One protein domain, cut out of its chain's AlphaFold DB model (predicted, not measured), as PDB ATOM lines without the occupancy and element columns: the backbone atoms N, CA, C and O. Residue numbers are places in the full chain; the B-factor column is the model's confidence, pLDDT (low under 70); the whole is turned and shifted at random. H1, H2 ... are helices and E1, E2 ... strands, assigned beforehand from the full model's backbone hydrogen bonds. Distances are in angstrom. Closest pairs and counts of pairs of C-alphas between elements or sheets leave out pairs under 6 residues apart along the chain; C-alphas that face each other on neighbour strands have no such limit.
ATOM      1  N   ARG A   3      13.324 -32.613 -12.976       88.31
ATOM      2  CA  ARG A   3      12.269 -33.590 -12.716       88.31
ATOM      3  C   ARG A   3      11.250 -33.528 -13.838       88.31
ATOM      4  O   ARG A   3      10.687 -32.470 -14.101       88.31
ATOM      5  N   LEU A   4      11.012 -34.674 -14.461       92.88
ATOM      6  CA  LEU A   4      10.001 -34.860 -15.490       92.88
ATOM      7  C   LEU A   4       8.899 -35.762 -14.933       92.88
ATOM      8  O   LEU A   4       9.180 -36.773 -14.292       92.88
ATOM      9  N   SER A   5       7.643 -35.403 -15.154       93.94
ATOM     10  CA  SER A   5       6.487 -36.194 -14.734       93.94
ATOM     11  C   SER A   5       5.440 -36.182 -15.848       93.94
ATOM     12  O   SER A   5       4.566 -35.307 -15.858       93.94
ATOM     13  N   PRO A   6       5.567 -37.090 -16.834       94.31
ATOM     14  CA  PRO A   6       4.565 -37.270 -17.870       94.31
ATOM     15  C   PRO A   6       3.367 -38.054 -17.326       94.31
ATOM     16  O   PRO A   6       3.507 -38.934 -16.480       94.31
ATOM     17  N   PHE A   7       2.187 -37.746 -17.848       93.00
ATOM     18  CA  PHE A   7       0.963 -38.481 -17.583       93.00
ATOM     19  C   PHE A   7       0.126 -38.536 -18.857       93.00
ATOM     20  O   PHE A   7      -0.318 -37.505 -19.363       93.00
ATOM     21  N   LEU A   8      -0.062 -39.743 -19.377       93.12
ATOM     22  CA  LEU A   8      -0.794 -40.004 -20.606       93.12
ATOM     23  C   LEU A   8      -2.095 -40.732 -20.288       93.12
ATOM     24  O   LEU A   8      -2.099 -41.679 -19.502       93.12
ATOM     25  N   ILE A   9      -3.171 -40.333 -20.958       91.56
ATOM     26  CA  ILE A   9      -4.406 -41.108 -21.019       91.56
ATOM     27  C   ILE A   9      -4.807 -41.241 -22.483       91.56
ATOM     28  O   ILE A   9      -4.883 -40.247 -23.208       91.56
ATOM     29  N   ALA A  10      -5.086 -42.470 -22.901       93.25
ATOM     30  CA  ALA A  10      -5.609 -42.785 -24.219       93.25
ATOM     31  C   ALA A  10      -6.748 -43.802 -24.100       93.25
ATOM     32  O   ALA A  10      -6.761 -44.628 -23.187       93.25
ATOM     33  N   SER A  11      -7.712 -43.724 -25.007       92.62
ATOM     34  CA  SER A  11      -8.820 -44.669 -25.119       92.62
ATOM     35  C   SER A  11      -9.252 -44.763 -26.577       92.62
ATOM     36  O   SER A  11      -9.170 -43.782 -27.318       92.62
ATOM     37  N   SER A  12      -9.696 -45.945 -26.995       91.94
ATOM     38  CA  SER A  12     -10.340 -46.112 -28.294       91.94
ATOM     39  C   SER A  12     -11.666 -45.355 -28.348       91.94
ATOM     40  O   SER A  12     -12.182 -44.870 -27.336       91.94
ATOM     41  N   GLY A  13     -12.239 -45.301 -29.548       90.31
ATOM     42  CA  GLY A  13     -13.632 -44.932 -29.724       90.31
ATOM     43  C   GLY A  13     -14.546 -45.727 -28.803       90.31
ATOM     44  O   GLY A  13     -14.296 -46.904 -28.525       90.31
ATOM     45  N   VAL A  14     -15.604 -45.076 -28.329       93.31
ATOM     46  CA  VAL A  14     -16.690 -45.754 -27.622       93.31
ATOM     47  C   VAL A  14     -17.837 -46.013 -28.604       93.31
ATOM     48  O   VAL A  14     -18.121 -45.141 -29.435       93.31
ATOM     49  N   PRO A  15     -18.479 -47.189 -28.539       96.25
ATOM     50  CA  PRO A  15     -19.630 -47.483 -29.378       96.25
ATOM     51  C   PRO A  15     -20.822 -46.554 -29.105       96.25
ATOM     52  O   PRO A  15     -21.003 -46.090 -27.977       96.25
ATOM     53  N   PHE A  16     -21.649 -46.307 -30.121       95.94
ATOM     54  CA  PHE A  16     -22.881 -45.526 -30.014       95.94
ATOM     55  C   PHE A  16     -24.005 -46.080 -30.890       95.94
ATOM     56  O   PHE A  16     -23.780 -46.753 -31.899       95.94
ATOM     57  N   ASN A  17     -25.240 -45.803 -30.470       96.31
ATOM     58  CA  ASN A  17     -26.437 -46.216 -31.188       96.31
ATOM     59  C   ASN A  17     -26.701 -45.322 -32.393       96.31
ATOM     60  O   ASN A  17     -26.537 -44.106 -32.321       96.31
ATOM     61  N   VAL A  18     -27.191 -45.947 -33.458       96.56
ATOM     62  CA  VAL A  18     -27.735 -45.265 -34.624       96.56
ATOM     63  C   VAL A  18     -29.254 -45.442 -34.616       96.56
ATOM     64  O   VAL A  18     -29.733 -46.559 -34.418       96.56
ATOM     65  N   THR A  19     -29.995 -44.348 -34.785       96.81
ATOM     66  CA  THR A  19     -31.465 -44.299 -34.750       96.81
ATOM     67  C   THR A  19     -32.016 -43.566 -35.970       96.81
ATOM     68  O   THR A  19     -31.319 -42.766 -36.598       96.81
ATOM     69  N   SER A  20     -33.272 -43.841 -36.311       93.94
ATOM     70  CA  SER A  20     -33.992 -43.237 -37.433       93.94
ATOM     71  C   SER A  20     -34.306 -41.754 -37.177       93.94
ATOM     72  O   SER A  20     -34.198 -40.924 -38.081       93.94
ATOM     73  N   GLY A  21     -34.639 -41.402 -35.928       91.00
ATOM     74  CA  GLY A  21     -35.153 -40.079 -35.552       91.00
ATOM     75  C   GLY A  21     -36.610 -39.846 -35.959       91.00
ATOM     76  O   GLY A  21     -37.098 -38.723 -35.859       91.00
ATOM     77  N   ILE A  22     -37.292 -40.896 -36.414       89.69
ATOM     78  CA  ILE A  22     -38.728 -40.929 -36.690       89.69
ATOM     79  C   ILE A  22     -39.381 -41.965 -35.774       89.69
ATOM     80  O   ILE A  22     -38.706 -42.856 -35.264       89.69
ATOM     81  N   ASP A  23     -40.681 -41.814 -35.560       88.75
ATOM     82  CA  ASP A  23     -41.501 -42.764 -34.814       88.75
ATOM     83  C   ASP A  23     -42.190 -43.695 -35.822       88.75
ATOM     84  O   ASP A  23     -43.202 -43.337 -36.431       88.75
ATOM     85  N   SER A  24     -41.566 -44.844 -36.071       86.62
ATOM     86  CA  SER A  24     -42.039 -45.879 -36.994       86.62
ATOM     87  C   SER A  24     -43.013 -46.846 -36.317       86.62
ATOM     88  O   SER A  24     -43.800 -47.496 -37.007       86.62
ATOM     89  N   ASN A  25     -42.954 -46.969 -34.988       88.56
ATOM     90  CA  ASN A  25     -43.768 -47.902 -34.206       88.56
ATOM     91  C   ASN A  25     -45.004 -47.240 -33.537       88.56
ATOM     92  O   ASN A  25     -45.848 -47.943 -32.976       88.56
ATOM     93  N   HIS A  26     -45.139 -45.916 -33.662       88.19
ATOM     94  CA  HIS A  26     -46.204 -45.064 -33.128       88.19
ATOM     95  C   HIS A  26     -46.293 -45.000 -31.591       88.19
ATOM     96  O   HIS A  26     -47.384 -44.812 -31.041       88.19
ATOM     97  N   ASP A  27     -45.170 -45.122 -30.883       92.12
ATOM     98  CA  ASP A  27     -45.095 -45.040 -29.417       92.12
ATOM     99  C   ASP A  27     -44.738 -43.637 -28.881       92.12
ATOM    100  O   ASP A  27     -44.634 -43.436 -27.667       92.12
ATOM    101  N   SER A  28     -44.627 -42.636 -29.766       90.62
ATOM    102  CA  SER A  28     -44.178 -41.267 -29.468       90.62
ATOM    103  C   SER A  28     -42.718 -41.156 -29.001       90.62
ATOM    104  O   SER A  28     -42.317 -40.115 -28.465       90.62
ATOM    105  N   VAL A  29     -41.900 -42.189 -29.222       91.50
ATOM    106  CA  VAL A  29     -40.467 -42.231 -28.927       91.50
ATOM    107  C   VAL A  29     -39.668 -42.359 -30.227       91.50
ATOM    108  O   VAL A  29     -39.586 -43.391 -30.874       91.50
ATOM    109  N   PHE A  30     -38.940 -41.302 -30.573       91.25
ATOM    110  CA  PHE A  30     -38.193 -41.194 -31.837       91.25
ATOM    111  C   PHE A  30     -36.816 -41.891 -31.808       91.25
ATOM    112  O   PHE A  30     -35.851 -41.431 -32.425       91.25
ATOM    113  N   THR A  31     -36.689 -42.973 -31.034       92.19
ATOM    114  CA  THR A  31     -35.438 -43.742 -30.876       92.19
ATOM    115  C   THR A  31     -35.429 -45.044 -31.665       92.19
ATOM    116  O   THR A  31     -34.549 -45.880 -31.443       92.19
ATOM    117  N   ASP A  32     -36.382 -45.210 -32.581       94.06
ATOM    118  CA  ASP A  32     -36.472 -46.385 -33.431       94.06
ATOM    119  C   ASP A  32     -35.192 -46.610 -34.231       94.06
ATOM    120  O   ASP A  32     -34.427 -45.699 -34.574       94.06
ATOM    121  N   ARG A  33     -34.943 -47.881 -34.504       94.25
ATOM    122  CA  ARG A  33     -33.748 -48.352 -35.179       94.25
ATOM    123  C   ARG A  33     -34.005 -48.416 -36.680       94.25
ATOM    124  O   ARG A  33     -35.024 -48.961 -37.088       94.25
ATOM    125  N   PRO A  34     -33.100 -47.886 -37.514       95.50
ATOM    126  CA  PRO A  34     -33.290 -47.967 -38.947       95.50
ATOM    127  C   PRO A  34     -33.008 -49.382 -39.452       95.50
ATOM    128  O   PRO A  34     -32.161 -50.119 -38.922       95.50
ATOM    129  N   THR A  35     -33.676 -49.733 -40.542       95.25
ATOM    130  CA  THR A  35     -33.299 -50.884 -41.355       95.25
ATOM    131  C   THR A  35     -31.911 -50.674 -41.959       95.25
ATOM    132  O   THR A  35     -31.432 -49.547 -42.122       95.25
ATOM    133  N   PHE A  36     -31.244 -51.760 -42.342       95.38
ATOM    134  CA  PHE A  36     -29.944 -51.662 -43.002       95.38
ATOM    135  C   PHE A  36     -30.009 -50.858 -44.307       95.38
ATOM    136  O   PHE A  36     -29.096 -50.091 -44.591       95.38
ATOM    137  N   ALA A  37     -31.104 -50.965 -45.068       94.50
ATOM    138  CA  ALA A  37     -31.292 -50.205 -46.304       94.50
ATOM    139  C   ALA A  37     -31.402 -48.689 -46.055       94.50
ATOM    140  O   ALA A  37     -30.767 -47.894 -46.755       94.50
ATOM    141  N   GLU A  38     -32.160 -48.279 -45.035       94.62
ATOM    142  CA  GLU A  38     -32.271 -46.872 -44.632       94.62
ATOM    143  C   GLU A  38     -30.931 -46.332 -44.131       94.62
ATOM    144  O   GLU A  38     -30.511 -45.248 -44.537       94.62
ATOM    145  N   PHE A  39     -30.218 -47.115 -43.315       96.00
ATOM    146  CA  PHE A  39     -28.880 -46.763 -42.850       96.00
ATOM    147  C   PHE A  39     -27.898 -46.567 -44.015       96.00
ATOM    148  O   PHE A  39     -27.200 -45.557 -44.051       96.00
ATOM    149  N   GLN A  40     -27.863 -47.481 -44.991       95.50
ATOM    150  CA  GLN A  40     -26.986 -47.360 -46.163       95.50
ATOM    151  C   GLN A  40     -27.327 -46.131 -47.013       95.50
ATOM    152  O   GLN A  40     -26.428 -45.436 -47.485       95.50
ATOM    153  N   THR A  41     -28.616 -45.824 -47.165       95.50
ATOM    154  CA  THR A  41     -29.070 -44.630 -47.892       95.50
ATOM    155  C   THR A  41     -28.612 -43.351 -47.192       95.50
ATOM    156  O   THR A  41     -28.073 -42.451 -47.837       95.50
ATOM    157  N   ALA A  42     -28.764 -43.282 -45.868       94.25
ATOM    158  CA  ALA A  42     -28.291 -42.150 -45.079       94.25
ATOM    159  C   ALA A  42     -26.763 -42.018 -45.114       94.25
ATOM    160  O   ALA A  42     -26.245 -40.916 -45.278       94.25
ATOM    161  N   LEU A  43     -26.038 -43.137 -45.025       94.12
ATOM    162  CA  LEU A  43     -24.580 -43.161 -45.096       94.12
ATOM    163  C   LEU A  43     -24.067 -42.655 -46.452       94.12
ATOM    164  O   LEU A  43     -23.100 -41.901 -46.487       94.12
ATOM    165  N   ALA A  44     -24.731 -43.016 -47.554       94.31
ATOM    166  CA  ALA A  44     -24.389 -42.542 -48.896       94.31
ATOM    167  C   ALA A  44     -24.647 -41.037 -49.092       94.31
ATOM    168  O   ALA A  44     -23.979 -40.401 -49.907       94.31
ATOM    169  N   GLY A  45     -25.610 -40.469 -48.360       91.75
ATOM    170  CA  GLY A  45     -25.939 -39.041 -48.391       91.75
ATOM    171  C   GLY A  45     -25.164 -38.179 -47.388       91.75
ATOM    172  O   GLY A  45     -25.240 -36.952 -47.466       91.75
ATOM    173  N   ALA A  46     -24.433 -38.784 -46.448       92.94
ATOM    174  CA  ALA A  46     -23.735 -38.086 -45.372       92.94
ATOM    175  C   ALA A  46     -22.227 -37.961 -45.632       92.94
ATOM    176  O   ALA A  46     -21.596 -38.819 -46.244       92.94
ATOM    177  N   THR A  47     -21.613 -36.897 -45.105       94.12
ATOM    178  CA  THR A  47     -20.149 -36.771 -45.053       94.12
ATOM    179  C   THR A  47     -19.665 -37.239 -43.691       94.12
ATOM    180  O   THR A  47     -19.781 -36.515 -42.710       94.12
ATOM    181  N   ILE A  48     -19.118 -38.451 -43.616       94.56
ATOM    182  CA  ILE A  48     -18.657 -39.015 -42.346       94.56
ATOM    183  C   ILE A  48     -17.211 -38.585 -42.058       94.56
ATOM    184  O   ILE A  48     -16.331 -38.798 -42.899       94.56
ATOM    185  N   PRO A  49     -16.926 -38.016 -40.874       93.50
ATOM    186  CA  PRO A  49     -15.560 -37.777 -40.423       93.50
ATOM    187  C   PRO A  49     -14.723 -39.065 -40.400       93.50
ATOM    188  O   PRO A  49     -15.167 -40.096 -39.905       93.50
ATOM    189  N   GLY A  50     -13.470 -39.009 -40.863       92.12
ATOM    190  CA  GLY A  50     -12.592 -40.192 -40.933       92.12
ATOM    191  C   GLY A  50     -12.209 -40.812 -39.578       92.12
ATOM    192  O   GLY A  50     -11.571 -41.860 -39.538       92.12
ATOM    193  N   ASN A  51     -12.571 -40.168 -38.469       91.88
ATOM    194  CA  ASN A  51     -12.399 -40.658 -37.101       91.88
ATOM    195  C   ASN A  51     -13.659 -41.355 -36.545       91.88
ATOM    196  O   ASN A  51     -13.674 -41.706 -35.368       91.88
ATOM    197  N   VAL A  52     -14.693 -41.564 -37.365       95.69
ATOM    198  CA  VAL A  52     -15.914 -42.305 -37.027       95.69
ATOM    199  C   VAL A  52     -16.042 -43.502 -37.965       95.69
ATOM    200  O   VAL A  52     -15.810 -43.386 -39.166       95.69
ATOM    201  N   SER A  53     -16.416 -44.663 -37.429       94.19
ATOM    202  CA  SER A  53     -16.664 -45.866 -38.231       94.19
ATOM    203  C   SER A  53     -17.989 -46.528 -37.869       94.19
ATOM    204  O   SER A  53     -18.553 -46.287 -36.805       94.19
ATOM    205  N   PHE A  54     -18.501 -47.364 -38.770       96.00
ATOM    206  CA  PHE A  54     -19.766 -48.068 -38.591       96.00
ATOM    207  C   PHE A  54     -19.607 -49.549 -38.937       96.00
ATOM    208  O   PHE A  54     -19.104 -49.898 -40.002       96.00
ATOM    209  N   HIS A  55     -20.079 -50.414 -38.046       94.00
ATOM    210  CA  HIS A  55     -20.118 -51.870 -38.182       94.00
ATOM    211  C   HIS A  55     -21.564 -52.352 -38.004       94.00
ATOM    212  O   HIS A  55     -21.890 -53.082 -37.073       94.00
ATOM    213  N   CYS A  56     -22.453 -51.853 -38.865       94.25
ATOM    214  CA  CYS A  56     -23.910 -51.937 -38.714       94.25
ATOM    215  C   CYS A  56     -24.574 -53.065 -39.520       94.25
ATOM    216  O   CYS A  56     -25.745 -52.952 -39.869       94.25
ATOM    217  N   GLU A  57     -23.853 -54.144 -39.827       93.69
ATOM    218  CA  GLU A  57     -24.407 -55.279 -40.572       93.69
ATOM    219  C   GLU A  57     -25.372 -56.102 -39.691       93.69
ATOM    220  O   GLU A  57     -24.972 -56.545 -38.609       93.69
ATOM    221  N   PRO A  58     -26.645 -56.289 -40.097       94.25
ATOM    222  CA  PRO A  58     -27.597 -57.112 -39.358       94.25
ATOM    223  C   PRO A  58     -27.172 -58.580 -39.302       94.25
ATOM    224  O   PRO A  58     -26.537 -59.102 -40.216       94.25
ATOM    225  N   ALA A  59     -27.601 -59.283 -38.253       90.75
ATOM    226  CA  ALA A  59     -27.517 -60.740 -38.229       90.75
ATOM    227  C   ALA A  59     -28.410 -61.354 -39.322       90.75
ATOM    228  O   ALA A  59     -29.416 -60.769 -39.721       90.75
ATOM    229  N   THR A  60     -28.080 -62.565 -39.772       90.81
ATOM    230  CA  THR A  60     -28.867 -63.284 -40.781       90.81
ATOM    231  C   THR A  60     -30.346 -63.356 -40.389       90.81
ATOM    232  O   THR A  60     -30.687 -63.889 -39.335       90.81
ATOM    233  N   GLY A  61     -31.222 -62.836 -41.252       88.19
ATOM    234  CA  GLY A  61     -32.672 -62.802 -41.030       88.19
ATOM    235  C   GLY A  61     -33.191 -61.563 -40.290       88.19
ATOM    236  O   GLY A  61     -34.405 -61.389 -40.220       88.19
ATOM    237  N   ALA A  62     -32.316 -60.686 -39.786       91.44
ATOM    238  CA  ALA A  62     -32.697 -59.384 -39.246       91.44
ATOM    239  C   ALA A  62     -32.654 -58.302 -40.337       91.44
ATOM    240  O   ALA A  62     -31.783 -58.302 -41.207       91.44
ATOM    241  N   THR A  63     -33.594 -57.361 -40.280       92.31
ATOM    242  CA  THR A  63     -33.667 -56.209 -41.194       92.31
ATOM    243  C   THR A  63     -33.039 -54.948 -40.600       92.31
ATOM    244  O   THR A  63     -32.565 -54.086 -41.339       92.31
ATOM    245  N   GLU A  64     -33.020 -54.846 -39.273       94.12
ATOM    246  CA  GLU A  64     -32.522 -53.705 -38.504       94.12
ATOM    247  C   GLU A  64     -31.034 -53.813 -38.161       94.12
ATOM    248  O   GLU A  64     -30.503 -54.900 -37.915       94.12
ATOM    249  N   ILE A  65     -30.355 -52.665 -38.103       96.00
ATOM    250  CA  ILE A  65     -28.925 -52.603 -37.768       96.00
ATOM    251  C   ILE A  65     -28.658 -52.958 -36.295       96.00
ATOM    252  O   ILE A  65     -29.462 -52.608 -35.443       96.00
ATOM    253  N   PRO A  66     -27.521 -53.557 -35.907       95.69
ATOM    254  CA  PRO A  66     -27.240 -53.872 -34.505       95.69
ATOM    255  C   PRO A  66     -27.145 -52.646 -33.586       95.69
ATOM    256  O   PRO A  66     -26.782 -51.542 -34.004       95.69
ATOM    257  N   ILE A  67     -27.437 -52.832 -32.293       94.75
ATOM    258  CA  ILE A  67     -27.182 -51.795 -31.282       94.75
ATOM    259  C   ILE A  67     -25.689 -51.465 -31.223       94.75
ATOM    260  O   ILE A  67     -24.854 -52.333 -31.462       94.75
ATOM    261  N   ASN A  68     -25.352 -50.226 -30.860       95.50
ATOM    262  CA  ASN A  68     -23.965 -49.794 -30.671       95.50
ATOM    263  C   ASN A  68     -23.045 -50.062 -31.876       95.50
ATOM    264  O   ASN A  68     -21.858 -50.334 -31.710       95.50
ATOM    265  N   CYS A  69     -23.590 -50.013 -33.091       95.00
ATOM    266  CA  CYS A  69     -22.833 -50.337 -34.291       95.00
ATOM    267  C   CYS A  69     -21.982 -49.172 -34.826       95.00
ATOM    268  O   CYS A  69     -21.105 -49.397 -35.656       95.00
ATOM    269  N   GLY A  70     -22.209 -47.938 -34.363       96.56
ATOM    270  CA  GLY A  70     -21.309 -46.814 -34.618       96.56
ATOM    271  C   GLY A  70     -20.147 -46.812 -33.628       96.56
ATOM    272  O   GLY A  70     -20.338 -47.109 -32.452       96.56
ATOM    273  N   LEU A  71     -18.948 -46.448 -34.073       96.62
ATOM    274  CA  LEU A  71     -17.759 -46.280 -33.245       96.62
ATOM    275  C   LEU A  71     -17.279 -44.831 -33.342       96.62
ATOM    276  O   LEU A  71     -16.960 -44.341 -34.425       96.62
ATOM    277  N   GLY A  72     -17.265 -44.135 -32.205       95.56
ATOM    278  CA  GLY A  72     -16.835 -42.740 -32.149       95.56
ATOM    279  C   GLY A  72     -15.312 -42.557 -32.224       95.56
ATOM    280  O   GLY A  72     -14.562 -43.535 -32.259       95.56
ATOM    281  N   PRO A  73     -14.831 -41.307 -32.158       94.88
ATOM    282  CA  PRO A  73     -13.407 -40.997 -32.222       94.88
ATOM    283  C   PRO A  73     -12.609 -41.537 -31.035       94.88
ATOM    284  O   PRO A  73     -13.069 -41.535 -29.888       94.88
ATOM    285  N   ALA A  74     -11.366 -41.943 -31.303       93.19
ATOM    286  CA  ALA A  74     -10.393 -42.229 -30.256       93.19
ATOM    287  C   ALA A  74     -10.021 -40.953 -29.484       93.19
ATOM    288  O   ALA A  74     -10.072 -39.839 -30.005       93.19
ATOM    289  N   ARG A  75      -9.624 -41.124 -28.222       92.25
ATOM    290  CA  ARG A  75      -9.319 -40.028 -27.301       92.25
ATOM    291  C   ARG A  75      -7.896 -40.145 -26.797       92.25
ATOM    292  O   ARG A  75      -7.442 -41.222 -26.419       92.25
ATOM    293  N   PHE A  76      -7.210 -39.015 -26.740       92.06
ATOM    294  CA  PHE A  76      -5.811 -38.926 -26.363       92.06
ATOM    295  C   PHE A  76      -5.534 -37.605 -25.640       92.06
ATOM    296  O   PHE A  76      -5.868 -36.528 -26.136       92.06
ATOM    297  N   SER A  77      -4.890 -37.667 -24.472       91.81
ATOM    298  CA  SER A  77      -4.420 -36.486 -23.749       91.81
ATOM    299  C   SER A  77      -3.094 -36.760 -23.050       91.81
ATOM    300  O   SER A  77      -2.985 -37.657 -22.211       91.81
ATOM    301  N   LEU A  78      -2.085 -35.954 -23.387       92.94
ATOM    302  CA  LEU A  78      -0.772 -35.971 -22.753       92.94
ATOM    303  C   LEU A  78      -0.617 -34.745 -21.854       92.94
ATOM    304  O   LEU A  78      -0.672 -33.607 -22.322       92.94
ATOM    305  N   ALA A 147       2.171 -28.454 -18.450       93.38
ATOM    306  CA  ALA A 147       1.407 -28.478 -19.683       93.38
ATOM    307  C   ALA A 147       0.270 -29.499 -19.574       93.38
ATOM    308  O   ALA A 147       0.494 -30.666 -19.247       93.38
ATOM    309  N   ARG A 148      -0.952 -29.061 -19.868       90.75
ATOM    310  CA  ARG A 148      -2.132 -29.907 -20.041       90.75
ATOM    311  C   ARG A 148      -2.541 -29.928 -21.502       90.75
ATOM    312  O   ARG A 148      -2.512 -28.876 -22.141       90.75
ATOM    313  N   ASN A 149      -2.917 -31.106 -21.996       91.56
ATOM    314  CA  ASN A 149      -3.131 -31.346 -23.423       91.56
ATOM    315  C   ASN A 149      -1.936 -30.835 -24.258       91.56
ATOM    316  O   ASN A 149      -2.068 -29.964 -25.114       91.56
ATOM    317  N   LEU A 150      -0.734 -31.327 -23.944       92.38
ATOM    318  CA  LEU A 150       0.533 -30.847 -24.505       92.38
ATOM    319  C   LEU A 150       0.552 -30.898 -26.040       92.38
ATOM    320  O   LEU A 150       1.062 -29.971 -26.668       92.38
ATOM    321  N   LEU A 151      -0.032 -31.949 -26.628       91.69
ATOM    322  CA  LEU A 151      -0.117 -32.125 -28.082       91.69
ATOM    323  C   LEU A 151      -1.252 -31.322 -28.732       91.69
ATOM    324  O   LEU A 151      -1.387 -31.361 -29.949       91.69
ATOM    325  N   ASN A 152      -2.041 -30.584 -27.946       91.81
ATOM    326  CA  ASN A 152      -3.180 -29.806 -28.423       91.81
ATOM    327  C   ASN A 152      -4.182 -30.649 -29.237       91.81
ATOM    328  O   ASN A 152      -4.617 -30.239 -30.309       91.81
ATOM    329  N   ASN A 153      -4.518 -31.840 -28.737       90.44
ATOM    330  CA  ASN A 153      -5.482 -32.723 -29.383       90.44
ATOM    331  C   ASN A 153      -6.908 -32.393 -28.923       90.44
ATOM    332  O   ASN A 153      -7.151 -32.280 -27.721       90.44
ATOM    333  N   VAL A 154      -7.851 -32.273 -29.857       90.38
ATOM    334  CA  VAL A 154      -9.268 -32.076 -29.530       90.38
ATOM    335  C   VAL A 154      -9.916 -33.444 -29.376       90.38
ATOM    336  O   VAL A 154     -10.057 -34.193 -30.335       90.38
ATOM    337  N   ASN A 155     -10.303 -33.782 -28.150       91.75
ATOM    338  CA  ASN A 155     -11.021 -35.025 -27.891       91.75
ATOM    339  C   ASN A 155     -12.518 -34.808 -28.106       91.75
ATOM    340  O   ASN A 155     -13.178 -34.177 -27.282       91.75
ATOM    341  N   GLU A 156     -13.038 -35.329 -29.211       92.06
ATOM    342  CA  GLU A 156     -14.452 -35.253 -29.575       92.06
ATOM    343  C   GLU A 156     -15.329 -36.182 -28.714       92.06
ATOM    344  O   GLU A 156     -14.905 -37.226 -28.200       92.06
ATOM    345  N   GLY A 157     -16.570 -35.749 -28.509       91.88
ATOM    346  CA  GLY A 157     -17.617 -36.491 -27.824       91.88
ATOM    347  C   GLY A 157     -18.195 -37.608 -28.689       91.88
ATOM    348  O   GLY A 157     -17.606 -38.033 -29.680       91.88
ATOM    349  N   LEU A 158     -19.356 -38.117 -28.284       93.38
ATOM    350  CA  LEU A 158     -20.084 -39.071 -29.111       93.38
ATOM    351  C   LEU A 158     -20.649 -38.374 -30.359       93.38
ATOM    352  O   LEU A 158     -21.237 -37.296 -30.217       93.38
ATOM    353  N   PRO A 159     -20.491 -38.969 -31.554       96.25
ATOM    354  CA  PRO A 159     -21.155 -38.489 -32.757       96.25
ATOM    355  C   PRO A 159     -22.681 -38.552 -32.660       96.25
ATOM    356  O   PRO A 159     -23.243 -39.357 -31.914       96.25
ATOM    357  N   VAL A 160     -23.360 -37.728 -33.456       96.38
ATOM    358  CA  VAL A 160     -24.812 -37.794 -33.633       96.38
ATOM    359  C   VAL A 160     -25.165 -39.058 -34.413       96.38
ATOM    360  O   VAL A 160     -24.828 -39.193 -35.586       96.38
ATOM    361  N   GLY A 161     -25.870 -39.980 -33.757       96.19
ATOM    362  CA  GLY A 161     -26.324 -41.244 -34.343       96.19
ATOM    363  C   GLY A 161     -27.684 -41.192 -35.040       96.19
ATOM    364  O   GLY A 161     -28.204 -42.234 -35.411       96.19
ATOM    365  N   VAL A 162     -28.289 -40.019 -35.216       96.19
ATOM    366  CA  VAL A 162     -29.624 -39.895 -35.819       96.19
ATOM    367  C   VAL A 162     -29.494 -39.723 -37.333       96.19
ATOM    368  O   VAL A 162     -29.003 -38.685 -37.772       96.19
ATOM    369  N   ILE A 163     -29.935 -40.699 -38.132       95.44
ATOM    370  CA  ILE A 163     -29.734 -40.685 -39.598       95.44
ATOM    371  C   ILE A 163     -30.543 -39.607 -40.331       95.44
ATOM    372  O   ILE A 163     -30.170 -39.201 -41.426       95.44
ATOM    373  N   SER A 164     -31.627 -39.113 -39.730       93.25
ATOM    374  CA  SER A 164     -32.405 -37.975 -40.245       93.25
ATOM    375  C   SER A 164     -31.781 -36.612 -39.916       93.25
ATOM    376  O   SER A 164     -32.264 -35.579 -40.381       93.25
ATOM    377  N   SER A 165     -30.704 -36.574 -39.124       93.69
ATOM    378  CA  SER A 165     -29.995 -35.339 -38.789       93.69
ATOM    379  C   SER A 165     -29.026 -34.933 -39.899       93.69
ATOM    380  O   SER A 165     -28.241 -35.746 -40.379       93.69
ATOM    381  N   SER A 166     -28.982 -33.640 -40.233       92.75
ATOM    382  CA  SER A 166     -28.007 -33.089 -41.189       92.75
ATOM    383  C   SER A 166     -26.549 -33.188 -40.722       92.75
ATOM    384  O   SER A 166     -25.635 -33.026 -41.524       92.75
ATOM    385  N   VAL A 167     -26.329 -33.443 -39.431       94.56
ATOM    386  CA  VAL A 167     -25.009 -33.609 -38.805       94.56
ATOM    387  C   VAL A 167     -24.775 -35.055 -38.354       94.56
ATOM    388  O   VAL A 167     -23.991 -35.302 -37.437       94.56
ATOM    389  N   PHE A 168     -25.458 -36.022 -38.977       95.81
ATOM    390  CA  PHE A 168     -25.231 -37.447 -38.745       95.81
ATOM    391  C   PHE A 168     -23.740 -37.801 -38.869       95.81
ATOM    392  O   PHE A 168     -23.062 -37.394 -39.808       95.81
ATOM    393  N   GLY A 169     -23.216 -38.541 -37.889       95.50
ATOM    394  CA  GLY A 169     -21.804 -38.923 -37.833       95.50
ATOM    395  C   GLY A 169     -20.850 -37.835 -37.327       95.50
ATOM    396  O   GLY A 169     -19.677 -38.132 -37.123       95.50
ATOM    397  N   HIS A 170     -21.319 -36.615 -37.044       95.75
ATOM    398  CA  HIS A 170     -20.492 -35.557 -36.454       95.75
ATOM    399  C   HIS A 170     -20.653 -35.471 -34.937       95.75
ATOM    400  O   HIS A 170     -21.749 -35.616 -34.397       95.75
ATOM    401  N   ALA A 171     -19.558 -35.194 -34.231       93.69
ATOM    402  CA  ALA A 171     -19.599 -34.875 -32.811       93.69
ATOM    403  C   ALA A 171     -19.921 -33.386 -32.601       93.69
ATOM    404  O   ALA A 171     -19.194 -32.514 -33.065       93.69
ATOM    405  N   ASN A 172     -20.973 -33.100 -31.829       91.75
ATOM    406  CA  ASN A 172     -21.368 -31.729 -31.459       91.75
ATOM    407  C   ASN A 172     -20.924 -31.338 -30.038       91.75
ATOM    408  O   ASN A 172     -21.365 -30.332 -29.486       91.75
ATOM    409  N   ALA A 173     -20.081 -32.157 -29.415       90.44
ATOM    410  CA  ALA A 173     -19.574 -31.945 -28.068       90.44
ATOM    411  C   ALA A 173     -18.147 -32.483 -27.947       90.44
ATOM    412  O   ALA A 173     -17.675 -33.242 -28.790       90.44
ATOM    413  N   LEU A 174     -17.475 -32.115 -26.860       91.06
ATOM    414  CA  LEU A 174     -16.170 -32.652 -26.484       91.06
ATOM    415  C   LEU A 174     -16.325 -33.863 -25.560       91.06
ATOM    416  O   LEU A 174     -17.304 -33.984 -24.821       91.06
ATOM    417  N   ALA A 175     -15.326 -34.743 -25.556       88.56
ATOM    418  CA  ALA A 175     -15.228 -35.815 -24.581       88.56
ATOM    419  C   ALA A 175     -15.111 -35.235 -23.165       88.56
ATOM    420  O   ALA A 175     -14.228 -34.423 -22.881       88.56
ATOM    421  N   GLY A 176     -15.983 -35.688 -22.265       84.25
ATOM    422  CA  GLY A 176     -15.888 -35.369 -20.845       84.25
ATOM    423  C   GLY A 176     -14.791 -36.159 -20.120       84.25
ATOM    424  O   GLY A 176     -14.017 -36.924 -20.705       84.25
ATOM    425  N   GLY A 177     -14.756 -36.008 -18.797       82.56
ATOM    426  CA  GLY A 177     -13.842 -36.757 -17.939       82.56
ATOM    427  C   GLY A 177     -12.384 -36.306 -18.097       82.56
ATOM    428  O   GLY A 177     -12.115 -35.114 -18.235       82.56
ATOM    429  N   PRO A 178     -11.405 -37.225 -18.043       79.31
ATOM    430  CA  PRO A 178      -9.998 -36.841 -17.990       79.31
ATOM    431  C   PRO A 178      -9.416 -36.423 -19.356       79.31
ATOM    432  O   PRO A 178      -8.263 -35.996 -19.426       79.31
ATOM    433  N   PHE A 179     -10.198 -36.542 -20.435       79.88
ATOM    434  CA  PHE A 179      -9.787 -36.235 -21.806       79.88
ATOM    435  C   PHE A 179     -10.077 -34.790 -22.222       79.88
ATOM    436  O   PHE A 179      -9.457 -34.304 -23.167       79.88
ATOM    437  N   GLY A 180     -10.970 -34.081 -21.529       68.62
ATOM    438  CA  GLY A 180     -11.360 -32.735 -21.930       68.62
ATOM    439  C   GLY A 180     -12.186 -31.993 -20.884       68.62
ATOM    440  O   GLY A 180     -12.877 -32.577 -20.054       68.62
ATOM    441  N   SER A 181     -12.098 -30.667 -20.938       68.69
ATOM    442  CA  SER A 181     -13.079 -29.737 -20.371       68.69
ATOM    443  C   SER A 181     -13.692 -28.930 -21.519       68.69
ATOM    444  O   SER A 181     -13.211 -29.036 -22.645       68.69
ATOM    445  N   GLN A 182     -14.711 -28.102 -21.259       61.34
ATOM    446  CA  GLN A 182     -15.443 -27.354 -22.300       61.34
ATOM    447  C   GLN A 182     -14.569 -26.545 -23.281       61.34
ATOM    448  O   GLN A 182     -15.039 -26.194 -24.354       61.34
ATOM    449  N   ALA A 183     -13.308 -26.259 -22.944       62.19
ATOM    450  CA  ALA A 183     -12.400 -25.541 -23.829       62.19
ATOM    451  C   ALA A 183     -11.462 -26.438 -24.661       62.19
ATOM    452  O   ALA A 183     -10.867 -25.905 -25.579       62.19
ATOM    453  N   SER A 184     -11.257 -27.728 -24.331       67.31
ATOM    454  CA  SER A 184     -10.257 -28.678 -24.908       67.31
ATOM    455  C   SER A 184      -8.863 -28.127 -25.277       67.31
ATOM    456  O   SER A 184      -8.071 -28.800 -25.931       67.31
ATOM    457  N   ASN A 185      -8.516 -26.917 -24.850       77.06
ATOM    458  CA  ASN A 185      -7.327 -26.217 -25.304       77.06
ATOM    459  C   ASN A 185      -6.086 -26.703 -24.562       77.06
ATOM    460  O   ASN A 185      -6.127 -27.004 -23.362       77.06
ATOM    461  N   ARG A 186      -4.945 -26.685 -25.256       90.44
ATOM    462  CA  ARG A 186      -3.638 -26.759 -24.604       90.44
ATOM    463  C   ARG A 186      -3.494 -25.625 -23.595       90.44
ATOM    464  O   ARG A 186      -3.648 -24.453 -23.935       90.44
ATOM    465  N   ARG A 187      -3.117 -25.970 -22.365       89.69
ATOM    466  CA  ARG A 187      -2.818 -24.996 -21.311       89.69
ATOM    467  C   ARG A 187      -1.426 -25.232 -20.757       89.69
ATOM    468  O   ARG A 187      -1.115 -26.341 -20.339       89.69
ATOM    469  N   VAL A 188      -0.610 -24.184 -20.730       93.50
ATOM    470  CA  VAL A 188       0.740 -24.215 -20.164       93.50
ATOM    471  C   VAL A 188       0.791 -23.210 -19.026       93.50
ATOM    472  O   VAL A 188       0.686 -22.009 -19.249       93.50
ATOM    473  N   ASP A 189       0.932 -23.716 -17.809       94.19
ATOM    474  CA  ASP A 189       1.126 -22.911 -16.613       94.19
ATOM    475  C   ASP A 189       2.626 -22.902 -16.277       94.19
ATOM    476  O   ASP A 189       3.302 -23.933 -16.368       94.19
ATOM    477  N   MET A 190       3.154 -21.748 -15.871       95.31
ATOM    478  CA  MET A 190       4.536 -21.595 -15.409       95.31
ATOM    479  C   MET A 190       4.534 -21.056 -13.983       95.31
ATOM    480  O   MET A 190       3.742 -20.177 -13.650       95.31
ATOM    481  N   GLN A 191       5.417 -21.578 -13.139       93.75
ATOM    482  CA  GLN A 191       5.554 -21.145 -11.755       93.75
ATOM    483  C   GLN A 191       7.030 -21.035 -11.380       93.75
ATOM    484  O   GLN A 191       7.858 -21.847 -11.796       93.75
ATOM    485  N   VAL A 192       7.343 -20.052 -10.542       94.06
ATOM    486  CA  VAL A 192       8.638 -19.926  -9.876       94.06
ATOM    487  C   VAL A 192       8.399 -19.898  -8.371       94.06
ATOM    488  O   VAL A 192       7.477 -19.233  -7.904       94.06
ATOM    489  N   ALA A 193       9.206 -20.637  -7.613       91.12
ATOM    490  CA  ALA A 193       9.184 -20.634  -6.154       91.12
ATOM    491  C   ALA A 193      10.587 -20.389  -5.601       91.12
ATOM    492  O   ALA A 193      11.548 -21.022  -6.039       91.12
ATOM    493  N   PHE A 194      10.690 -19.497  -4.622       90.69
ATOM    494  CA  PHE A 194      11.914 -19.220  -3.881       90.69
ATOM    495  C   PHE A 194      11.754 -19.699  -2.433       90.69
ATOM    496  O   PHE A 194      10.739 -19.400  -1.810       90.69
ATOM    497  N   ASN A 195      12.744 -20.422  -1.905       85.12
ATOM    498  CA  ASN A 195      12.791 -20.866  -0.507       85.12
ATOM    499  C   ASN A 195      14.100 -20.397   0.150       85.12
ATOM    500  O   ASN A 195      15.137 -20.376  -0.523       85.12
ATOM    501  N   PHE A 196      14.052 -20.062   1.442       86.12
ATOM    502  CA  PHE A 196      15.136 -19.451   2.221       86.12
ATOM    503  C   PHE A 196      15.335 -20.083   3.602       86.12
ATOM    504  O   PHE A 196      14.411 -20.793   4.054       86.12
TER     505      PHE A 196
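This is residues 3 to 78 and 147 to 196 of the 196 residues of an uncharacterized protein of Acidobacteria bacterium (UniProt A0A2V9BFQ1). With little regular structure, this is a long rod mostly of loops: strands E1, E2 and E3 lie toward one end, where residues 191 to 196 stick out, and helix H1 toward the other. The 126 printed residues, 32 in named elements ordered E1, H1, E2, E3, are mixed in class and loose, with a radius of gyration of the C-alphas of 19.8 A. The spans are 76 by 29 by 24 A.

E1, residues 3 to 11, and E2, residues 75 to 78, are antiparallel neighbours at 179 degrees; N 9 and O 77, 3.0 A apart, are within hydrogen-bond range. E3, residues 187 to 195, pairs with no named strand and is apart from both. H1, residues 36 to 45, is apart from E3; its O i to N i+4 pairs are all within hydrogen-bond range.

From first to last C-alpha, E1 measures 26.9 A, from (12.269, -33.590, -12.716), and E3 26.3 A, to (12.791, -20.866, -0.507); H1 measures 14.3 A, E2 10.5 A.

Residues 79 to 146 are cut out; C-alphas 78 and 147 are 8.4 A apart. Links E1 to H1 and H1 to E2 are long. Residues 180 to 184 have pLDDT under 70.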